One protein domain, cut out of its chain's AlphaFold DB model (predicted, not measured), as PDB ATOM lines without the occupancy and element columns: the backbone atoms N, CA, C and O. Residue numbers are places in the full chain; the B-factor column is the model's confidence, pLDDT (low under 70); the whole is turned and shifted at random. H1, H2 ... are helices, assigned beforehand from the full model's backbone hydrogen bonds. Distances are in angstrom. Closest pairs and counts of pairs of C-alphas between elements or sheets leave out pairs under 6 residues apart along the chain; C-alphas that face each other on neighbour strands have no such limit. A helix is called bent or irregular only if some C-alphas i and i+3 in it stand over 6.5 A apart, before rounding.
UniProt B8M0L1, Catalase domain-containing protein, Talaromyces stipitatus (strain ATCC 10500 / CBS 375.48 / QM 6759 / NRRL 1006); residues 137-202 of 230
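This is residues 137 to 202 of the 230 residues of the protein "Catalase domain-containing protein" of Talaromyces stipitatus (strain ATCC 10500 / CBS 375.48 / QM 6759 / NRRL 1006) (UniProt B8M0L1). An open horseshoe of helices: H1 makes one arm, the long H2 the base and H4 the other arm, while the one-turn H3 packs on H2 inside the curve, and the ends of the printed part lie at the open side. Contacts between the helices are few, and H1 and H4 are apart across the opening. The printed part has 66 residues, with four named helices in the order H1, H2, H3, H4 and no named strand; the class is all helix. It is only just compact, close to loose, with a radius of gyration of the C-alphas of 12.6 A, and the C-alphas span 31 by 28 by 19 A.

H1 is residues 137 to 149, 17.8 A from first to last C-alpha; it begins at C-alpha 137 at (-49.577, 12.276, -13.223). H1 is irregular, but only just: C-alphas 138 and 141 are 6.8 A apart. H2, the longest helix, is residues 152 to 169 and 25.9 A long, beginning at C-alpha 152 at (-31.501, 10.783, 2.780). H3 is residues 177 to 180, 5.0 A long. H4 is residues 190 to 197, 10.3 A long, ending at C-alpha 197 at (-38.410, 10.807, -21.137).

H1 and H2 are close but not clearly touching; their closest C-alphas, those of Cys 146 and Arg 155, are 6.9 A apart. Their lines stand at a steep tilt of 47 degrees, and they run opposite ways. H2 touches H3 with residues 159 to 163 alone, and the closest C-alphas are those of His 159 and Val 179, 5.2 A apart. H3 and H4 are close but not clearly touching, with the C-alphas of Asn 177 and Met 190 closest at 7.7 A. H4 is apart from H1 and from H2, and H1 is apart from H3. In H4 every O i to N i+4 pair is within hydrogen-bond range; in H1 7 of 9 are and in H2 13 of 14, while H3 is too short for such a pair and has its one O i to N i+3 pair within range.

The two C-alphas farthest apart are those of Lys 153 and Met 202, at 32.9 A, while the first and last printed C-alphas, of Ser 137 and Met 202, are 12.8 A apart. The printed part has no cut. The link from H1 to H2 is tight, with 2 residues; those from H2 to H3, with 7, and from H3 to H4, with 9, are short. The mean pLDDT of the printed part is 82.8, and it is under 70 at residues 170 to 176, between H2 and H3 in this predicted model.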
ATOM      1  N   SER A 137     -49.106  12.433 -14.604       80.50
ATOM      2  CA  SER A 137     -49.577  12.276 -13.223       80.50
ATOM      3  C   SER A 137     -49.099  10.986 -12.553       80.50
ATOM      4  O   SER A 137     -48.898  11.002 -11.338       80.50
ATOM      5  N   ASP A 138     -48.849   9.911 -13.311       80.75
ATOM      6  CA  ASP A 138     -48.372   8.622 -12.779       80.75
ATOM      7  C   ASP A 138     -47.043   8.772 -12.021       80.75
ATOM      8  O   ASP A 138     -46.790   8.114 -11.012       80.75
ATOM      9  N   TYR A 139     -46.205   9.720 -12.448       83.81
ATOM     10  CA  TYR A 139     -44.908   9.987 -11.830       83.81
ATOM     11  C   TYR A 139     -44.980  10.972 -10.655       83.81
ATOM     12  O   TYR A 139     -43.980  11.157  -9.951       83.81
ATOM     13  N   HIS A 140     -46.131  11.606 -10.408       87.25
ATOM     14  CA  HIS A 140     -46.265  12.622  -9.365       87.25
ATOM     15  C   HIS A 140     -46.156  12.018  -7.960       87.25
ATOM     16  O   HIS A 140     -45.349  12.483  -7.153       87.25
ATOM     17  N   GLN A 141     -46.911  10.952  -7.666       88.44
ATOM     18  CA  GLN A 141     -46.871  10.317  -6.343       88.44
ATOM     19  C   GLN A 141     -45.491   9.710  -6.018       88.44
ATOM     20  O   GLN A 141     -44.965  10.017  -4.945       88.44
ATOM     21  N   PRO A 142     -44.827   8.954  -6.922       89.25
ATOM     22  CA  PRO A 142     -43.463   8.472  -6.683       89.25
ATOM     23  C   PRO A 142     -42.449   9.601  -6.473       89.25
ATOM     24  O   PRO A 142     -41.550   9.493  -5.633       89.25
ATOM     25  N   ARG A 143     -42.597  10.721  -7.196       87.00
ATOM     26  CA  ARG A 143     -41.746  11.905  -7.020       87.00
ATOM     27  C   ARG A 143     -41.927  12.512  -5.631       87.00
ATOM     28  O   ARG A 143     -40.927  12.798  -4.972       87.00
ATOM     29  N   VAL A 144     -43.169  12.665  -5.174       91.94
ATOM     30  CA  VAL A 144     -43.485  13.172  -3.831       91.94
ATOM     31  C   VAL A 144     -42.962  12.230  -2.746       91.94
ATOM     32  O   VAL A 144     -42.334  12.703  -1.799       91.94
ATOM     33  N   LEU A 145     -43.138  10.916  -2.907       92.12
ATOM     34  CA  LEU A 145     -42.584   9.901  -2.007       92.12
ATOM     35  C   LEU A 145     -41.064  10.070  -1.860       92.12
ATOM     36  O   LEU A 145     -40.550  10.173  -0.747       92.12
ATOM     37  N   CYS A 146     -40.351  10.187  -2.982       88.38
ATOM     38  CA  CYS A 146     -38.900  10.353  -2.967       88.38
ATOM     39  C   CYS A 146     -38.458  11.707  -2.396       88.38
ATOM     40  O   CYS A 146     -37.431  11.775  -1.732       88.38
ATOM     41  N   GLN A 147     -39.168  12.798  -2.687       88.75
ATOM     42  CA  GLN A 147     -38.734  14.148  -2.304       88.75
ATOM     43  C   GLN A 147     -39.121  14.530  -0.875       88.75
ATOM     44  O   GLN A 147     -38.327  15.173  -0.194       88.75
ATOM     45  N   LYS A 148     -40.337  14.178  -0.443       93.62
ATOM     46  CA  LYS A 148     -40.926  14.672   0.810       93.62
ATOM     47  C   LYS A 148     -40.959  13.626   1.921       93.62
ATOM     48  O   LYS A 148     -40.845  13.996   3.081       93.62
ATOM     49  N   VAL A 149     -41.143  12.349   1.583       95.94
ATOM     50  CA  VAL A 149     -41.384  11.289   2.580       95.94
ATOM     51  C   VAL A 149     -40.097  10.544   2.940       95.94
ATOM     52  O   VAL A 149     -39.871  10.216   4.102       95.94
ATOM     53  N   MET A 150     -39.231  10.272   1.962       92.69
ATOM     54  CA  MET A 150     -38.006   9.502   2.187       92.69
ATOM     55  C   MET A 150     -36.868  10.336   2.793       92.69
ATOM     56  O   MET A 150     -36.479  11.384   2.274       92.69
ATOM     57  N   THR A 151     -36.237   9.796   3.838       96.00
ATOM     58  CA  THR A 151     -34.983  10.330   4.393       96.00
ATOM     59  C   THR A 151     -33.817  10.166   3.408       96.00
ATOM     60  O   THR A 151     -33.896   9.395   2.450       96.00
ATOM     61  N   SER A 152     -32.712  10.890   3.619       92.44
ATOM     62  CA  SER A 152     -31.501  10.783   2.780       92.44
ATOM     63  C   SER A 152     -30.984   9.344   2.695       92.44
ATOM     64  O   SER A 152     -30.833   8.812   1.598       92.44
ATOM     65  N   LYS A 153     -30.846   8.674   3.844       94.25
ATOM     66  CA  LYS A 153     -30.415   7.272   3.926       94.25
ATOM     67  C   LYS A 153     -31.368   6.314   3.199       94.25
ATOM     68  O   LYS A 153     -30.925   5.390   2.524       94.25
ATOM     69  N   ALA A 154     -32.683   6.524   3.316       92.69
ATOM     70  CA  ALA A 154     -33.664   5.696   2.612       92.69
ATOM     71  C   ALA A 154     -33.554   5.852   1.086       92.69
ATOM     72  O   ALA A 154     -33.667   4.865   0.361       92.69
ATOM     73  N   ARG A 155     -33.280   7.070   0.602       91.38
ATOM     74  CA  ARG A 155     -33.049   7.338  -0.824       91.38
ATOM     75  C   ARG A 155     -31.768   6.697  -1.344       91.38
ATOM     76  O   ARG A 155     -31.798   6.106  -2.417       91.38
ATOM     77  N   GLU A 156     -30.670   6.780  -0.599       90.81
ATOM     78  CA  GLU A 156     -29.414   6.111  -0.969       90.81
ATOM     79  C   GLU A 156     -29.605   4.597  -1.086       90.81
ATOM     80  O   GLU A 156     -29.247   4.009  -2.104       90.81
ATOM     81  N   ASN A 157     -30.267   3.979  -0.103       94.06
ATOM     82  CA  ASN A 157     -30.584   2.552  -0.148       94.06
ATOM     83  C   ASN A 157     -31.484   2.191  -1.335       94.06
ATOM     84  O   ASN A 157     -31.268   1.164  -1.977       94.06
ATOM     85  N   LEU A 158     -32.482   3.028  -1.646       91.88
ATOM     86  CA  LEU A 158     -33.320   2.846  -2.830       91.88
ATOM     87  C   LEU A 158     -32.461   2.854  -4.100       91.88
ATOM     88  O   LEU A 158     -32.551   1.919  -4.886       91.88
ATOM     89  N   HIS A 159     -31.590   3.852  -4.269       89.94
ATOM     90  CA  HIS A 159     -30.716   3.949  -5.439       89.94
ATOM     91  C   HIS A 159     -29.761   2.753  -5.557       89.94
ATOM     92  O   HIS A 159     -29.642   2.186  -6.641       89.94
ATOM     93  N   LEU A 160     -29.140   2.316  -4.457       90.62
ATOM     94  CA  LEU A 160     -28.248   1.150  -4.441       90.62
ATOM     95  C   LEU A 160     -28.981  -0.138  -4.834       90.62
ATOM     96  O   LEU A 160     -28.500  -0.903  -5.673       90.62
ATOM     97  N   ASN A 161     -30.168  -0.368  -4.268       91.50
ATOM     98  CA  ASN A 161     -30.978  -1.543  -4.585       91.50
ATOM     99  C   ASN A 161     -31.442  -1.523  -6.043       91.50
ATOM    100  O   ASN A 161     -31.354  -2.538  -6.733       91.50
ATOM    101  N   THR A 162     -31.892  -0.365  -6.532       88.75
ATOM    102  CA  THR A 162     -32.318  -0.203  -7.923       88.75
ATOM    103  C   THR A 162     -31.152  -0.417  -8.890       88.75
ATOM    104  O   THR A 162     -31.305  -1.180  -9.839       88.75
ATOM    105  N   ALA A 163     -29.974   0.163  -8.636       87.06
ATOM    106  CA  ALA A 163     -28.789  -0.037  -9.474       87.06
ATOM    107  C   ALA A 163     -28.382  -1.518  -9.541       87.06
ATOM    108  O   ALA A 163     -28.092  -2.037 -10.619       87.06
ATOM    109  N   ARG A 164     -28.442  -2.231  -8.407       87.81
ATOM    110  CA  ARG A 164     -28.124  -3.663  -8.349       87.81
ATOM    111  C   ARG A 164     -29.080  -4.513  -9.185       87.81
ATOM    112  O   ARG A 164     -28.619  -5.406  -9.887       87.81
ATOM    113  N   VAL A 165     -30.385  -4.246  -9.119       86.75
ATOM    114  CA  VAL A 165     -31.383  -4.975  -9.924       86.75
ATOM    115  C   VAL A 165     -31.201  -4.676 -11.410       86.75
ATOM    116  O   VAL A 165     -31.234  -5.593 -12.226       86.75
ATOM    117  N   LEU A 166     -30.946  -3.415 -11.761       82.62
ATOM    118  CA  LEU A 166     -30.797  -3.003 -13.156       82.62
ATOM    119  C   LEU A 166     -29.532  -3.555 -13.813       82.62
ATOM    120  O   LEU A 166     -29.554  -3.872 -15.002       82.62
ATOM    121  N   ASN A 167     -28.473  -3.763 -13.029       80.81
ATOM    122  CA  ASN A 167     -27.287  -4.480 -13.486       80.81
ATOM    123  C   ASN A 167     -27.617  -5.918 -13.938       80.81
ATOM    124  O   ASN A 167     -26.990  -6.442 -14.851       80.81
ATOM    125  N   CYS A 168     -28.633  -6.556 -13.345       77.12
ATOM    126  CA  CYS A 168     -29.042  -7.910 -13.720       77.12
ATOM    127  C   CYS A 168     -29.993  -7.953 -14.925       77.12
ATOM    128  O   CYS A 168     -30.035  -8.964 -15.621       77.12
ATOM    129  N   THR A 169     -30.783  -6.902 -15.168       70.50
ATOM    130  CA  THR A 169     -31.871  -6.943 -16.161       70.50
ATOM    131  C   THR A 169     -31.500  -6.385 -17.531       70.50
ATOM    132  O   THR A 169     -32.287  -6.533 -18.462       70.50
ATOM    133  N   GLY A 170     -30.365  -5.687 -17.677       62.25
ATOM    134  CA  GLY A 170     -29.927  -5.065 -18.944       62.25
ATOM    135  C   GLY A 170     -30.837  -3.940 -19.482       62.25
ATOM    136  O   GLY A 170     -30.465  -3.221 -20.405       62.25
ATOM    137  N   LEU A 171     -32.019  -3.757 -18.892       60.03
ATOM    138  CA  LEU A 171     -33.007  -2.722 -19.180       60.03
ATOM    139  C   LEU A 171     -32.659  -1.433 -18.438       60.03
ATOM    140  O   LEU A 171     -33.108  -1.204 -17.321       60.03
ATOM    141  N   ILE A 172     -31.862  -0.578 -19.067       58.72
ATOM    142  CA  ILE A 172     -31.404   0.678 -18.472       58.72
ATOM    143  C   ILE A 172     -31.868   1.823 -19.381       58.72
ATOM    144  O   ILE A 172     -31.142   2.210 -20.286       58.72
ATOM    145  N   ARG A 173     -33.113   2.311 -19.251       52.53
ATOM    146  CA  ARG A 173     -33.620   3.379 -20.154       52.53
ATOM    147  C   ARG A 173     -34.370   4.538 -19.494       52.53
ATOM    148  O   ARG A 173     -34.729   5.479 -20.186       52.53
ATOM    149  N   SER A 174     -34.584   4.540 -18.179       51.25
ATOM    150  CA  SER A 174     -35.133   5.725 -17.497       51.25
ATOM    151  C   SER A 174     -34.622   5.799 -16.064       51.25
ATOM    152  O   SER A 174     -35.079   5.083 -15.177       51.25
ATOM    153  N   MET A 175     -33.586   6.602 -15.835       58.69
ATOM    154  CA  MET A 175     -32.934   6.658 -14.528       58.69
ATOM    155  C   MET A 175     -32.639   8.085 -14.123       58.69
ATOM    156  O   MET A 175     -32.388   8.959 -14.941       58.69
ATOM    157  N   ARG A 176     -32.683   8.314 -12.815       68.00
ATOM    158  CA  ARG A 176     -32.217   9.555 -12.204       68.00
ATOM    159  C   ARG A 176     -30.694   9.491 -12.091       68.00
ATOM    160  O   ARG A 176     -30.173   8.411 -11.813       68.00
ATOM    161  N   ASN A 177     -30.010  10.629 -12.213       77.06
ATOM    162  CA  ASN A 177     -28.538  10.732 -12.188       77.06
ATOM    163  C   ASN A 177     -27.900   9.890 -11.065       77.06
ATOM    164  O   ASN A 177     -26.979   9.125 -11.309       77.06
ATOM    165  N   ALA A 178     -28.492   9.914  -9.866       79.75
ATOM    166  CA  ALA A 178     -27.994   9.178  -8.704       79.75
ATOM    167  C   ALA A 178     -27.961   7.646  -8.860       79.75
ATOM    168  O   ALA A 178     -27.145   6.996  -8.220       79.75
ATOM    169  N   VAL A 179     -28.847   7.054  -9.664       84.38
ATOM    170  CA  VAL A 179     -28.815   5.606  -9.930       84.38
ATOM    171  C   VAL A 179     -27.907   5.305 -11.123       84.38
ATOM    172  O   VAL A 179     -27.242   4.277 -11.137       84.38
ATOM    173  N   TYR A 180     -27.848   6.216 -12.097       83.88
ATOM    174  CA  TYR A 180     -26.968   6.106 -13.259       83.88
ATOM    175  C   TYR A 180     -25.481   6.120 -12.872       83.88
ATOM    176  O   TYR A 180     -24.691   5.353 -13.415       83.88
ATOM    177  N   ASP A 181     -25.106   6.931 -11.883       86.94
ATOM    178  CA  ASP A 181     -23.730   6.997 -11.379       86.94
ATOM    179  C   ASP A 181     -23.274   5.730 -10.649       86.94
ATOM    180  O   ASP A 181     -22.076   5.479 -10.554       86.94
ATOM    181  N   LEU A 182     -24.217   4.916 -10.171       87.44
ATOM    182  CA  LEU A 182     -23.943   3.652  -9.485       87.44
ATOM    183  C   LEU A 182     -23.833   2.458 -10.444       87.44
ATOM    184  O   LEU A 182     -23.559   1.344  -9.996       87.44
ATOM    185  N   LEU A 183     -24.075   2.655 -11.743       84.81
ATOM    186  CA  LEU A 183     -23.971   1.587 -12.732       84.81
ATOM    187  C   LEU A 183     -22.511   1.360 -13.153       84.81
ATOM    188  O   LEU A 183     -21.782   2.328 -13.370       84.81
ATOM    189  N   PRO A 184     -22.090   0.094 -13.338       84.62
ATOM    190  CA  PRO A 184     -20.732  -0.225 -13.774       84.62
ATOM    191  C   PRO A 184     -20.477   0.157 -15.240       84.62
ATOM    192  O   PRO A 184     -19.364   0.542 -15.588       84.62
ATOM    193  N   GLU A 185     -21.501   0.083 -16.094       83.12
ATOM    194  CA  GLU A 185     -21.415   0.406 -17.521       83.12
ATOM    195  C   GLU A 185     -22.409   1.513 -17.890       83.12
ATOM    196  O   GLU A 185     -23.622   1.379 -17.708       83.12
ATOM    197  N   LYS A 186     -21.882   2.596 -18.459       84.19
ATOM    198  CA  LYS A 186     -22.621   3.787 -18.889       84.19
ATOM    199  C   LYS A 186     -22.820   3.744 -20.410       84.19
ATOM    200  O   LYS A 186     -21.965   4.199 -21.160       84.19
ATOM    201  N   LYS A 187     -23.906   3.103 -20.864       81.50
ATOM    202  CA  LYS A 187     -24.137   2.767 -22.290       81.50
ATOM    203  C   LYS A 187     -24.799   3.858 -23.131       81.50
ATOM    204  O   LYS A 187     -24.837   3.724 -24.347       81.50
ATOM    205  N   PHE A 188     -25.358   4.883 -22.508       81.06
ATOM    206  CA  PHE A 188     -26.127   5.931 -23.180       81.06
ATOM    207  C   PHE A 188     -25.884   7.257 -22.478       81.06
ATOM    208  O   PHE A 188     -25.536   7.276 -21.299       81.06
ATOM    209  N   ASP A 189     -26.087   8.364 -23.182       85.06
ATOM    210  CA  ASP A 189     -25.969   9.676 -22.561       85.06
ATOM    211  C   ASP A 189     -27.248  10.052 -21.795       85.06
ATOM    212  O   ASP A 189     -28.371   9.712 -22.176       85.06
ATOM    213  N   MET A 190     -27.083  10.781 -20.695       81.31
ATOM    214  CA  MET A 190     -28.207  11.231 -19.874       81.31
ATOM    215  C   MET A 190     -29.072  12.268 -20.593       81.31
ATOM    216  O   MET A 190     -30.273  12.339 -20.320       81.31
ATOM    217  N   LEU A 191     -28.497  13.036 -21.525       86.00
ATOM    218  CA  LEU A 191     -29.255  13.978 -22.352       86.00
ATOM    219  C   LEU A 191     -30.245  13.241 -23.262       86.00
ATOM    220  O   LEU A 191     -31.420  13.604 -23.303       86.00
ATOM    221  N   GLU A 192     -29.811  12.145 -23.889       84.81
ATOM    222  CA  GLU A 192     -30.669  11.295 -24.725       84.81
ATOM    223  C   GLU A 192     -31.849  10.731 -23.917       84.81
ATOM    224  O   GLU A 192     -32.999  10.744 -24.363       84.81
ATOM    225  N   VAL A 193     -31.597  10.298 -22.677       81.19
ATOM    226  CA  VAL A 193     -32.656   9.806 -21.780       81.19
ATOM    227  C   VAL A 193     -33.622  10.914 -21.384       81.19
ATOM    228  O   VAL A 193     -34.827  10.671 -21.308       81.19
ATOM    229  N   GLN A 194     -33.130  12.128 -21.136       82.75
ATOM    230  CA  GLN A 194     -33.990  13.259 -20.804       82.75
ATOM    231  C   GLN A 194     -34.917  13.611 -21.972       82.75
ATOM    232  O   GLN A 194     -36.104  13.863 -21.752       82.75
ATOM    233  N   GLU A 195     -34.416  13.575 -23.204       86.06
ATOM    234  CA  GLU A 195     -35.233  13.780 -24.399       86.06
ATOM    235  C   GLU A 195     -36.256  12.659 -24.593       86.06
ATOM    236  O   GLU A 195     -37.447  12.943 -24.748       86.06
ATOM    237  N   ALA A 196     -35.833  11.398 -24.472       80.31
ATOM    238  CA  ALA A 196     -36.722  10.241 -24.562       80.31
ATOM    239  C   ALA A 196     -37.799  10.236 -23.459       80.31
ATOM    240  O   ALA A 196     -38.925   9.785 -23.684       80.31
ATOM    241  N   SER A 197     -37.486  10.775 -22.276       80.12
ATOM    242  CA  SER A 197     -38.410  10.807 -21.137       80.12
ATOM    243  C   SER A 197     -39.628  11.709 -21.351       80.12
ATOM    244  O   SER A 197     -40.665  11.459 -20.741       80.12
ATOM    245  N   LYS A 198     -39.543  12.711 -22.242       83.25
ATOM    246  CA  LYS A 198     -40.646  13.656 -22.510       83.25
ATOM    247  C   LYS A 198     -41.904  12.973 -23.048       83.25
ATOM    248  O   LYS A 198     -42.990  13.484 -22.839       83.25
ATOM    249  N   ASN A 199     -41.749  11.827 -23.713       79.50
ATOM    250  CA  ASN A 199     -42.845  11.045 -24.286       79.50
ATOM    251  C   ASN A 199     -42.982   9.665 -23.618       79.50
ATOM    252  O   ASN A 199     -43.580   8.754 -24.195       79.50
ATOM    253  N   ALA A 200     -42.408   9.481 -22.421       77.75
ATOM    254  CA  ALA A 200     -42.371   8.182 -21.749       77.75
ATOM    255  C   ALA A 200     -43.773   7.619 -21.472       77.75
ATOM    256  O   ALA A 200     -43.986   6.417 -21.606       77.75
ATOM    257  N   GLU A 201     -44.745   8.481 -21.168       74.31
ATOM    258  CA  GLU A 201     -46.142   8.094 -20.935       74.31
ATOM    259  C   GLU A 201     -46.832   7.433 -22.144       74.31
ATOM    260  O   GLU A 201     -47.782   6.663 -21.985       74.31
ATOM    261  N   MET A 202     -46.330   7.695 -23.354       74.81
ATOM    262  CA  MET A 202     -46.862   7.174 -24.614       74.81
ATOM    263  C   MET A 202     -46.084   5.959 -25.136       74.81
ATOM    264  O   MET A 202     -46.477   5.363 -26.149       74.81
TER     265      MET A 202